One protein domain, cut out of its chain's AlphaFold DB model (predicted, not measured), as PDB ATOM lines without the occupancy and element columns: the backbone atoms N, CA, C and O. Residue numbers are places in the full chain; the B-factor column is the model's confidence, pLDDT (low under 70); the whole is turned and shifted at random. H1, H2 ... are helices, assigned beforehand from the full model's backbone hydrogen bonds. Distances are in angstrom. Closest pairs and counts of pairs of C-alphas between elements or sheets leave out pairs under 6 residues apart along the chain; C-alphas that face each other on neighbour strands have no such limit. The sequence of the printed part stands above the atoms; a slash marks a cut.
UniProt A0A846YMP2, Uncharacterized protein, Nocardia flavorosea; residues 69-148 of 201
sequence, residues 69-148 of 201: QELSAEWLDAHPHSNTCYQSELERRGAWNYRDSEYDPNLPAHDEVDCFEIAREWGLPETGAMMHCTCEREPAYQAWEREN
ATOM      1  N   GLN A  69      -1.513 -30.600 -18.360       94.12
ATOM      2  CA  GLN A  69      -0.510 -29.619 -17.942       94.12
ATOM      3  C   GLN A  69       0.427 -29.257 -19.097       94.12
ATOM      4  O   GLN A  69       0.701 -28.082 -19.310       94.12
ATOM      5  N   GLU A  70       0.855 -30.242 -19.884       95.31
ATOM      6  CA  GLU A  70       1.675 -30.035 -21.076       95.31
ATOM      7  C   GLU A  70       0.915 -29.236 -22.133       95.31
ATOM      8  O   GLU A  70       1.436 -28.257 -22.658       95.31
ATOM      9  N   LEU A  71      -0.344 -29.594 -22.395       96.69
ATOM     10  CA  LEU A  71      -1.179 -28.881 -23.360       96.69
ATOM     11  C   LEU A  71      -1.442 -27.422 -22.937       96.69
ATOM     12  O   LEU A  71      -1.416 -26.512 -23.766       96.69
ATOM     13  N   SER A  72      -1.678 -27.194 -21.643       96.56
ATOM     14  CA  SER A  72      -1.826 -25.859 -21.058       96.56
ATOM     15  C   SER A  72      -0.533 -25.055 -21.182       96.56
ATOM     16  O   SER A  72      -0.571 -23.916 -21.651       96.56
ATOM     17  N   ALA A  73       0.614 -25.652 -20.855       95.12
ATOM     18  CA  ALA A  73       1.917 -25.013 -21.002       95.12
ATOM     19  C   ALA A  73       2.198 -24.622 -22.463       95.12
ATOM     20  O   ALA A  73       2.531 -23.469 -22.731       95.12
ATOM     21  N   GLU A  74       1.962 -25.526 -23.419       97.56
ATOM     22  CA  GLU A  74       2.104 -25.242 -24.854       97.56
ATOM     23  C   GLU A  74       1.210 -24.078 -25.305       97.56
ATOM     24  O   GLU A  74       1.640 -23.215 -26.079       97.56
ATOM     25  N   TRP A  75      -0.032 -24.016 -24.812       97.88
ATOM     26  CA  TRP A  75      -0.918 -22.893 -25.107       97.88
ATOM     27  C   TRP A  75      -0.373 -21.588 -24.525       97.88
ATOM     28  O   TRP A  75      -0.353 -20.570 -25.222       97.88
ATOM     29  N   LEU A  76       0.076 -21.604 -23.267       95.50
ATOM     30  CA  LEU A  76       0.609 -20.430 -22.580       95.50
ATOM     31  C   LEU A  76       1.849 -19.876 -23.292       95.50
ATOM     32  O   LEU A  76       1.933 -18.652 -23.437       95.50
ATOM     33  N   ASP A  77       2.731 -20.748 -23.780       95.50
ATOM     34  CA  ASP A  77       3.925 -20.396 -24.558       95.50
ATOM     35  C   ASP A  77       3.568 -19.801 -25.927       95.50
ATOM     36  O   ASP A  77       4.164 -18.815 -26.367       95.50
ATOM     37  N   ALA A  78       2.560 -20.358 -26.603       97.44
ATOM     38  CA  ALA A  78       2.100 -19.870 -27.902       97.44
ATOM     39  C   ALA A  78       1.319 -18.544 -27.824       97.44
ATOM     40  O   ALA A  78       1.156 -17.861 -28.839       97.44
ATOM     41  N   HIS A  79       0.844 -18.164 -26.635       97.06
ATOM     42  CA  HIS A  79       0.019 -16.977 -26.412       97.06
ATOM     43  C   HIS A  79       0.630 -16.083 -25.327       97.06
ATOM     44  O   HIS A  79       0.028 -15.924 -24.261       97.06
ATOM     45  N   PRO A  80       1.807 -15.476 -25.562       95.94
ATOM     46  CA  PRO A  80       2.401 -14.558 -24.600       95.94
ATOM     47  C   PRO A  80       1.491 -13.346 -24.364       95.94
ATOM     48  O   PRO A  80       0.669 -12.966 -25.205       95.94
ATOM     49  N   HIS A  81       1.649 -12.702 -23.208       95.81
ATOM     50  CA  HIS A  81       0.976 -11.430 -22.962       95.81
ATOM     51  C   HIS A  81       1.403 -10.371 -23.992       95.81
ATOM     52  O   HIS A  81       2.545 -10.340 -24.447       95.81
ATOM     53  N   SER A  82       0.479  -9.467 -24.342       96.75
ATOM     54  CA  SER A  82       0.822  -8.280 -25.139       96.75
ATOM     55  C   SER A  82       1.882  -7.450 -24.414       96.75
ATOM     56  O   SER A  82       1.774  -7.257 -23.210       96.75
ATOM     57  N   ASN A  83       2.812  -6.823 -25.141       96.50
ATOM     58  CA  ASN A  83       3.805  -5.904 -24.562       96.50
ATOM     59  C   ASN A  83       3.191  -4.725 -23.781       96.50
ATOM     60  O   ASN A  83       3.886  -4.077 -22.995       96.50
ATOM     61  N   THR A  84       1.907  -4.428 -24.005       96.50
ATOM     62  CA  THR A  84       1.124  -3.407 -23.290       96.50
ATOM     63  C   THR A  84       0.234  -3.991 -22.187       96.50
ATOM     64  O   THR A  84      -0.636  -3.293 -21.677       96.50
ATOM     65  N   CYS A  85       0.393  -5.270 -21.851       97.50
ATOM     66  CA  CYS A  85      -0.283  -5.913 -20.733       97.50
ATOM     67  C   CYS A  85       0.420  -5.565 -19.418       97.50
ATOM     68  O   CYS A  85       1.644  -5.456 -19.363       97.50
ATOM     69  N   TYR A  86      -0.359  -5.496 -18.346       97.00
ATOM     70  CA  TYR A  86       0.119  -5.344 -16.978       97.00
ATOM     71  C   TYR A  86       1.112  -6.447 -16.571       97.00
ATOM     72  O   TYR A  86       2.131  -6.153 -15.960       97.00
ATOM     73  N   GLN A  87       0.886  -7.701 -16.982       95.00
ATOM     74  CA  GLN A  87       1.818  -8.808 -16.706       95.00
ATOM     75  C   GLN A  87       3.197  -8.598 -17.345       95.00
ATOM     76  O   GLN A  87       4.218  -8.849 -16.713       95.00
ATOM     77  N   SER A  88       3.237  -8.057 -18.565       94.88
ATOM     78  CA  SER A  88       4.499  -7.699 -19.221       94.88
ATOM     79  C   SER A  88       5.183  -6.506 -18.548       94.88
ATOM     80  O   SER A  88       6.402  -6.382 -18.612       94.88
ATOM     81  N   GLU A  89       4.428  -5.621 -17.893       95.50
ATOM     82  CA  GLU A  89       5.008  -4.549 -17.080       95.50
ATOM     83  C   GLU A  89       5.609  -5.072 -15.774       95.50
ATOM     84  O   GLU A  89       6.717  -4.672 -15.420       95.50
ATOM     85  N   LEU A  90       4.921  -5.993 -15.092       93.31
ATOM     86  CA  LEU A  90       5.455  -6.685 -13.917       93.31
ATOM     87  C   LEU A  90       6.786  -7.376 -14.238       93.31
ATOM     88  O   LEU A  90       7.766  -7.194 -13.518       93.31
ATOM     89  N   GLU A  91       6.844  -8.104 -15.353       90.69
ATOM     90  CA  GLU A  91       8.068  -8.752 -15.831       90.69
ATOM     91  C   GLU A  91       9.193  -7.742 -16.094       90.69
ATOM     92  O   GLU A  91      10.289  -7.895 -15.557       90.69
ATOM     93  N   ARG A  92       8.911  -6.650 -16.821       91.06
ATOM     94  CA  ARG A  92       9.897  -5.581 -17.075       91.06
ATOM     95  C   ARG A  92      10.450  -4.944 -15.803       91.06
ATOM     96  O   ARG A  92      11.589  -4.488 -15.808       91.06
ATOM     97  N   ARG A  93       9.652  -4.878 -14.737       91.25
ATOM     98  CA  ARG A  93      10.066  -4.317 -13.444       91.25
ATOM     99  C   ARG A  93      10.739  -5.337 -12.526       91.25
ATOM    100  O   ARG A  93      11.152  -4.959 -11.438       91.25
ATOM    101  N   GLY A  94      10.887  -6.590 -12.959       89.50
ATOM    102  CA  GLY A  94      11.554  -7.638 -12.187       89.50
ATOM    103  C   GLY A  94      10.657  -8.335 -11.165       89.50
ATOM    104  O   GLY A  94      11.167  -9.055 -10.311       89.50
ATOM    105  N   ALA A  95       9.328  -8.187 -11.252       88.88
ATOM    106  CA  ALA A  95       8.391  -8.812 -10.310       88.88
ATOM    107  C   ALA A  95       8.462 -10.349 -10.312       88.88
ATOM    108  O   ALA A  95       7.911 -10.984  -9.426       88.88
ATOM    109  N   TRP A  96       9.123 -10.951 -11.305       84.06
ATOM    110  CA  TRP A  96       9.304 -12.397 -11.436       84.06
ATOM    111  C   TRP A  96      10.771 -12.843 -11.326       84.06
ATOM    112  O   TRP A  96      11.049 -14.011 -11.585       84.06
ATOM    113  N   ASN A  97      11.697 -11.966 -10.900       78.69
ATOM    114  CA  ASN A  97      13.149 -12.220 -10.807       78.69
ATOM    115  C   ASN A  97      13.538 -13.178  -9.652       78.69
ATOM    116  O   ASN A  97      14.348 -12.853  -8.785       78.69
ATOM    117  N   TYR A  98      12.880 -14.338  -9.596       65.06
ATOM    118  CA  TYR A  98      13.167 -15.487  -8.728       65.06
ATOM    119  C   TYR A  98      12.357 -16.749  -9.103       65.06
ATOM    120  O   TYR A  98      12.481 -17.781  -8.443       65.06
ATOM    121  N   ARG A  99      11.476 -16.689 -10.113       53.03
ATOM    122  CA  ARG A  99      10.525 -17.764 -10.423       53.03
ATOM    123  C   ARG A  99      10.767 -18.257 -11.842       53.03
ATOM    124  O   ARG A  99      10.324 -17.629 -12.792       53.03
ATOM    125  N   ASP A 100      11.522 -19.346 -11.958       54.75
ATOM    126  CA  ASP A 100      11.820 -20.076 -13.202       54.75
ATOM    127  C   ASP A 100      12.557 -19.295 -14.317       54.75
ATOM    128  O   ASP A 100      13.017 -19.904 -15.282       54.75
ATOM    129  N   SER A 101      12.760 -17.981 -14.176       57.66
ATOM    130  CA  SER A 101      13.650 -17.188 -15.026       57.66
ATOM    131  C   SER A 101      15.110 -17.396 -14.620       57.66
ATOM    132  O   SER A 101      15.433 -17.422 -13.429       57.66
ATOM    133  N   GLU A 102      16.021 -17.472 -15.594       67.94
ATOM    134  CA  GLU A 102      17.441 -17.230 -15.333       67.94
ATOM    135  C   GLU A 102      17.554 -15.895 -14.586       67.94
ATOM    136  O   GLU A 102      17.106 -14.869 -15.088       67.94
ATOM    137  N   TYR A 103      18.055 -15.927 -13.348       77.94
ATOM    138  CA  TYR A 103      18.221 -14.734 -12.519       77.94
ATOM    139  C   TYR A 103      18.916 -13.630 -13.324       77.94
ATOM    140  O   TYR A 103      20.051 -13.827 -13.776       77.94
ATOM    141  N   ASP A 104      18.257 -12.480 -13.489       77.06
ATOM    142  CA  ASP A 104      18.850 -11.335 -14.175       77.06
ATOM    143  C   ASP A 104      19.443 -10.382 -13.127       77.06
ATOM    144  O   ASP A 104      18.693  -9.721 -12.400       77.06
ATOM    145  N   PRO A 105      20.782 -10.264 -13.039       82.62
ATOM    146  CA  PRO A 105      21.425  -9.351 -12.100       82.62
ATOM    147  C   PRO A 105      21.159  -7.867 -12.405       82.62
ATOM    148  O   PRO A 105      21.550  -7.021 -11.602       82.62
ATOM    149  N   ASN A 106      20.560  -7.533 -13.552       84.81
ATOM    150  CA  ASN A 106      20.229  -6.159 -13.934       84.81
ATOM    151  C   ASN A 106      18.804  -5.744 -13.546       84.81
ATOM    152  O   ASN A 106      18.466  -4.567 -13.693       84.81
ATOM    153  N   LEU A 107      17.973  -6.676 -13.074       81.81
ATOM    154  CA  LEU A 107      16.632  -6.389 -12.570       81.81
ATOM    155  C   LEU A 107      16.628  -6.351 -11.034       81.81
ATOM    156  O   LEU A 107      17.455  -7.021 -10.410       81.81
ATOM    157  N   PRO A 108      15.701  -5.597 -10.409       81.31
ATOM    158  CA  PRO A 108      15.488  -5.661  -8.965       81.31
ATOM    159  C   PRO A 108      15.206  -7.091  -8.505       81.31
ATOM    160  O   PRO A 108      14.707  -7.918  -9.281       81.31
ATOM    161  N   ALA A 109      15.494  -7.387  -7.239       78.88
ATOM    162  CA  ALA A 109      15.041  -8.643  -6.653       78.88
ATOM    163  C   ALA A 109      13.503  -8.659  -6.585       78.88
ATOM    164  O   ALA A 109      12.872  -7.614  -6.429       78.88
ATOM    165  N   HIS A 110      12.878  -9.836  -6.695       78.44
ATOM    166  CA  HIS A 110      11.412  -9.959  -6.665       78.44
ATOM    167  C   HIS A 110      10.785  -9.242  -5.450       78.44
ATOM    168  O   HIS A 110       9.723  -8.636  -5.561       78.44
ATOM    169  N   ASP A 111      11.408  -9.325  -4.272       80.38
ATOM    170  CA  ASP A 111      10.936  -8.702  -3.029       80.38
ATOM    171  C   ASP A 111      11.153  -7.180  -2.959       80.38
ATOM    172  O   ASP A 111      10.590  -6.526  -2.081       80.38
ATOM    173  N   GLU A 112      11.902  -6.606  -3.899       85.50
ATOM    174  CA  GLU A 112      12.088  -5.158  -4.053       85.50
ATOM    175  C   GLU A 112      11.006  -4.513  -4.933       85.50
ATOM    176  O   GLU A 112      10.890  -3.286  -4.970       85.50
ATOM    177  N   VAL A 113      10.196  -5.313  -5.635       88.81
ATOM    178  CA  VAL A 113       9.153  -4.814  -6.536       88.81
ATOM    179  C   VAL A 113       7.824  -4.663  -5.794       88.81
ATOM    180  O   VAL A 113       7.128  -5.644  -5.520       88.81
ATOM    181  N   ASP A 114       7.420  -3.419  -5.516       93.62
ATOM    182  CA  ASP A 114       6.093  -3.128  -4.958       93.62
ATOM    183  C   ASP A 114       5.007  -3.289  -6.032       93.62
ATOM    184  O   ASP A 114       4.615  -2.358  -6.738       93.62
ATOM    185  N   CYS A 115       4.474  -4.502  -6.139       93.69
ATOM    186  CA  CYS A 115       3.423  -4.815  -7.100       93.69
ATOM    187  C   CYS A 115       2.100  -4.091  -6.794       93.69
ATOM    188  O   CYS A 115       1.286  -3.907  -7.699       93.69
ATOM    189  N   PHE A 116       1.883  -3.623  -5.560       96.00
ATOM    190  CA  PHE A 116       0.721  -2.794  -5.233       96.00
ATOM    191  C   PHE A 116       0.869  -1.385  -5.803       96.00
ATOM    192  O   PHE A 116      -0.111  -0.817  -6.281       96.00
ATOM    193  N   GLU A 117       2.081  -0.823  -5.795       96.12
ATOM    194  CA  GLU A 117       2.368   0.447  -6.467       96.12
ATOM    195  C   GLU A 117       2.103   0.351  -7.966       96.12
ATOM    196  O   GLU A 117       1.352   1.166  -8.503       96.12
ATOM    197  N   ILE A 118       2.610  -0.700  -8.611       95.81
ATOM    198  CA  ILE A 118       2.394  -0.929 -10.045       95.81
ATOM    199  C   ILE A 118       0.893  -1.083 -10.342       95.81
ATOM    200  O   ILE A 118       0.385  -0.469 -11.280       95.81
ATOM    201  N   ALA A 119       0.143  -1.838  -9.529       97.69
ATOM    202  CA  ALA A 119      -1.309  -1.954  -9.684       97.69
ATOM    203  C   ALA A 119      -2.011  -0.585  -9.588       97.69
ATOM    204  O   ALA A 119      -2.843  -0.265 -10.442       97.69
ATOM    205  N   ARG A 120      -1.640   0.257  -8.612       97.88
ATOM    206  CA  ARG A 120      -2.182   1.621  -8.467       97.88
ATOM    207  C   ARG A 120      -1.884   2.495  -9.686       97.88
ATOM    208  O   ARG A 120      -2.788   3.188 -10.153       97.88
ATOM    209  N   GLU A 121      -0.662   2.454 -10.217       97.62
ATOM    210  CA  GLU A 121      -0.274   3.199 -11.427       97.62
ATOM    211  C   GLU A 121      -1.137   2.827 -12.642       97.62
ATOM    212  O   GLU A 121      -1.478   3.688 -13.454       97.62
ATOM    213  N   TRP A 122      -1.530   1.557 -12.741       97.50
ATOM    214  CA  TRP A 122      -2.388   1.036 -13.807       97.50
ATOM    215  C   TRP A 122      -3.888   1.209 -13.536       97.50
ATOM    216  O   TRP A 122      -4.712   0.803 -14.357       97.50
ATOM    217  N   GLY A 123      -4.263   1.809 -12.404       97.81
ATOM    218  CA  GLY A 123      -5.661   1.955 -11.997       97.81
ATOM    219  C   GLY A 123      -6.342   0.622 -11.670       97.81
ATOM    220  O   GLY A 123      -7.561   0.510 -11.801       97.81
ATOM    221  N   LEU A 124      -5.569  -0.389 -11.267       97.56
ATOM    222  CA  LEU A 124      -6.042  -1.721 -10.901       97.56
ATOM    223  C   LEU A 124      -6.200  -1.855  -9.375       97.56
ATOM    224  O   LEU A 124      -5.530  -1.154  -8.613       97.56
ATOM    225  N   PRO A 125      -7.062  -2.770  -8.896       97.56
ATOM    226  CA  PRO A 125      -7.145  -3.087  -7.474       97.56
ATOM    227  C   PRO A 125      -5.812  -3.607  -6.923       97.56
ATOM    228  O   PRO A 125      -5.134  -4.404  -7.559       97.56
ATOM    229  N   GLU A 126      -5.463  -3.249  -5.692       96.62
ATOM    230  CA  GLU A 126      -4.281  -3.819  -5.026       96.62
ATOM    231  C   GLU A 126      -4.460  -5.314  -4.715       96.62
ATOM    232  O   GLU A 126      -3.516  -6.103  -4.744       96.62
ATOM    233  N   THR A 127      -5.694  -5.740  -4.436       95.38
ATOM    234  CA  THR A 127      -6.002  -7.161  -4.267       95.38
ATOM    235  C   THR A 127      -5.791  -7.895  -5.585       95.38
ATOM    236  O   THR A 127      -6.380  -7.535  -6.601       95.38
ATOM    237  N   GLY A 128      -4.959  -8.937  -5.555       92.19
ATOM    238  CA  GLY A 128      -4.593  -9.671  -6.763       92.19
ATOM    239  C   GLY A 128      -3.558  -8.952  -7.630       92.19
ATOM    240  O   GLY A 128      -3.446  -9.293  -8.799       92.19
ATOM    241  N   ALA A 129      -2.783  -8.007  -7.079       95.12
ATOM    242  CA  ALA A 129      -1.757  -7.252  -7.808       95.12
ATOM    243  C   ALA A 129      -0.773  -8.109  -8.629       95.12
ATOM    244  O   ALA A 129      -0.251  -7.626  -9.619       95.12
ATOM    245  N   MET A 130      -0.541  -9.376  -8.280       92.69
ATOM    246  CA  MET A 130       0.318 -10.284  -9.063       92.69
ATOM    247  C   MET A 130      -0.406 -10.991 -10.220       92.69
ATOM    248  O   MET A 130       0.230 -11.610 -11.066       92.69
ATOM    249  N   MET A 131      -1.735 -10.937 -10.248       93.88
ATOM    250  CA  MET A 131      -2.581 -11.804 -11.074       93.88
ATOM    251  C   MET A 131      -3.390 -11.042 -12.124       93.88
ATOM    252  O   MET A 131      -3.995 -11.669 -12.988       93.88
ATOM    253  N   HIS A 132      -3.428  -9.706 -12.077       95.81
ATOM    254  CA  HIS A 132      -4.190  -8.936 -13.060       95.81
ATOM    255  C   HIS A 132      -3.686  -9.187 -14.475       95.81
ATOM    256  O   HIS A 132      -2.488  -9.280 -14.716       95.81
ATOM    257  N   CYS A 133      -4.604  -9.226 -15.428       95.88
ATOM    258  CA  CYS A 133      -4.299  -9.259 -16.846       95.88
ATOM    259  C   CYS A 133      -5.111  -8.156 -17.518       95.88
ATOM    260  O   CYS A 133      -6.322  -8.073 -17.332       95.88
ATOM    261  N   THR A 134      -4.444  -7.286 -18.272       96.94
ATOM    262  CA  THR A 134      -5.088  -6.166 -18.981       96.94
ATOM    263  C   THR A 134      -5.105  -6.366 -20.494       96.94
ATOM    264  O   THR A 134      -5.392  -5.438 -21.245       96.94
ATOM    265  N   CYS A 135      -4.796  -7.580 -20.953       96.38
ATOM    266  CA  CYS A 135      -4.964  -7.993 -22.339       96.38
ATOM    267  C   CYS A 135      -5.961  -9.153 -22.439       96.38
ATOM    268  O   CYS A 135      -6.344  -9.759 -21.443       96.38
ATOM    269  N   GLU A 136      -6.321  -9.527 -23.664       96.31
ATOM    270  CA  GLU A 136      -7.311 -10.582 -23.931       96.31
ATOM    271  C   GLU A 136      -6.797 -12.013 -23.674       96.31
ATOM    272  O   GLU A 136      -7.487 -12.981 -23.979       96.31
ATOM    273  N   ARG A 137      -5.588 -12.180 -23.112       95.88
ATOM    274  CA  ARG A 137      -4.999 -13.511 -22.877       95.88
ATOM    275  C   ARG A 137      -5.805 -14.294 -21.846       95.88
ATOM    276  O   ARG A 137      -6.082 -15.460 -22.073       95.88
ATOM    277  N   GLU A 138      -6.198 -13.651 -20.748       94.62
ATOM    278  CA  GLU A 138      -6.951 -14.299 -19.666       94.62
ATOM    279  C   GLU A 138      -8.315 -14.834 -20.142       94.62
ATOM    280  O   GLU A 138      -8.554 -16.036 -20.023       94.62
ATOM    281  N   PRO A 139      -9.199 -14.022 -20.759       96.12
ATOM    282  CA  PRO A 139     -10.459 -14.548 -21.280       96.12
ATOM    283  C   PRO A 139     -10.260 -15.582 -22.400       96.12
ATOM    284  O   PRO A 139     -11.055 -16.519 -22.498       96.12
ATOM    285  N   ALA A 140      -9.209 -15.455 -23.220       97.56
ATOM    286  CA  ALA A 140      -8.873 -16.459 -24.229       97.56
ATOM    287  C   ALA A 140      -8.433 -17.790 -23.597       97.56
ATOM    288  O   ALA A 140      -8.886 -18.843 -24.042       97.56
ATOM    289  N   TYR A 141      -7.623 -17.747 -22.537       96.88
ATOM    290  CA  TYR A 141      -7.185 -18.932 -21.803       96.88
ATOM    291  C   TYR A 141      -8.368 -19.639 -21.142       96.88
ATOM    292  O   TYR A 141      -8.542 -20.838 -21.322       96.88
ATOM    293  N   GLN A 142      -9.258 -18.895 -20.481       96.12
ATOM    294  CA  GLN A 142     -10.475 -19.458 -19.882       96.12
ATOM    295  C   GLN A 142     -11.420 -20.074 -20.924       96.12
ATOM    296  O   GLN A 142     -12.112 -21.055 -20.650       96.12
ATOM    297  N   ALA A 143     -11.504 -19.494 -22.127       97.94
ATOM    298  CA  ALA A 143     -12.270 -20.089 -23.220       97.94
ATOM    299  C   ALA A 143     -11.629 -21.392 -23.705       97.94
ATOM    300  O   ALA A 143     -12.327 -22.398 -23.830       97.94
ATOM    301  N   TRP A 144     -10.312 -21.379 -23.905       98.06
ATOM    302  CA  TRP A 144      -9.540 -22.550 -24.296       98.06
ATOM    303  C   TRP A 144      -9.637 -23.680 -23.258       98.06
ATOM    304  O   TRP A 144      -9.909 -24.816 -23.635       98.06
ATOM    305  N   GLU A 145      -9.519 -23.384 -21.964       96.94
ATOM    306  CA  GLU A 145      -9.625 -24.362 -20.872       96.94
ATOM    307  C   GLU A 145     -10.988 -25.070 -20.866       96.94
ATOM    308  O   GLU A 145     -11.060 -26.291 -20.729       96.94
ATOM    309  N   ARG A 146     -12.084 -24.333 -21.101       96.25
ATOM    310  CA  ARG A 146     -13.427 -24.931 -21.222       96.25
ATOM    311  C   ARG A 146     -13.554 -25.889 -22.406       96.25
ATOM    312  O   ARG A 146     -14.329 -26.841 -22.334       96.25
ATOM    313  N   GLU A 147     -12.845 -25.621 -23.497       97.12
ATOM    314  CA  GLU A 147     -12.841 -26.459 -24.703       97.12
ATOM    315  C   GLU A 147     -11.858 -27.632 -24.604       97.12
ATOM    316  O   GLU A 147     -12.006 -28.626 -25.315       97.12
ATOM    317  N   ASN A 148     -10.892 -27.541 -23.692       96.62
ATOM    318  CA  ASN A 148      -9.843 -28.526 -23.478       96.62
ATOM    319  C   ASN A 148      -9.849 -28.968 -22.010       96.62
ATOM    320  O   ASN A 148      -8.861 -28.747 -21.324       96.62
TER     321      ASN A 148
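Overview. This is residues 69 to 148 of the 201 residues of an uncharacterized protein of Nocardia flavorosea (UniProt A0A846YMP2). Two small lobes make this domain: H1 and H4, the first and last helices, form one, and H2 and H3 with the long loop 93 to 114 form the other, joined by residues 79 to 85 and 122 to 136. The 80 printed residues are all helix by class, in the order H1, H2, H3, H4, with no named strand and under half in named elements. It is only just compact, close to loose, with a radius of gyration of the C-alphas of 13.7 A and spans of 39 by 30 by 20 A.

Arrangement. H1, residues 69 to 78, and H4, residues 137 to 147, are close but not clearly touching; their closest C-alphas, Ser 72 and Glu 145, are 7.9 A apart. They run opposite ways at a steep tilt of 39 degrees. H2, residues 86 to 92, and H3, residues 115 to 121, are close but not clearly touching; their closest C-alphas, Leu 90 and Cys 115, are 7.4 A apart. They run opposite ways at a steep tilt of 61 degrees. H1 and H3 are apart, as are H2 and H4. In H1, H2, H3 and H4 every O i to N i+4 pair is within hydrogen-bond range.

Along the chain. H1 begins at C-alpha 69 (-0.510, -29.619, -17.942) and is 14.2 A long; H2 and H3 are 9.8 A each. H4, 15.2 A, ends at C-alpha 147 (-12.841, -26.459, -24.703).

Size, cuts and confidence. The C-alphas farthest apart, Pro 105 and Glu 147, are 40.3 A apart. The printed part has no cut. The links H2 to H3 and H3 to H4 are long. Residues 98 to 102 have pLDDT under 70.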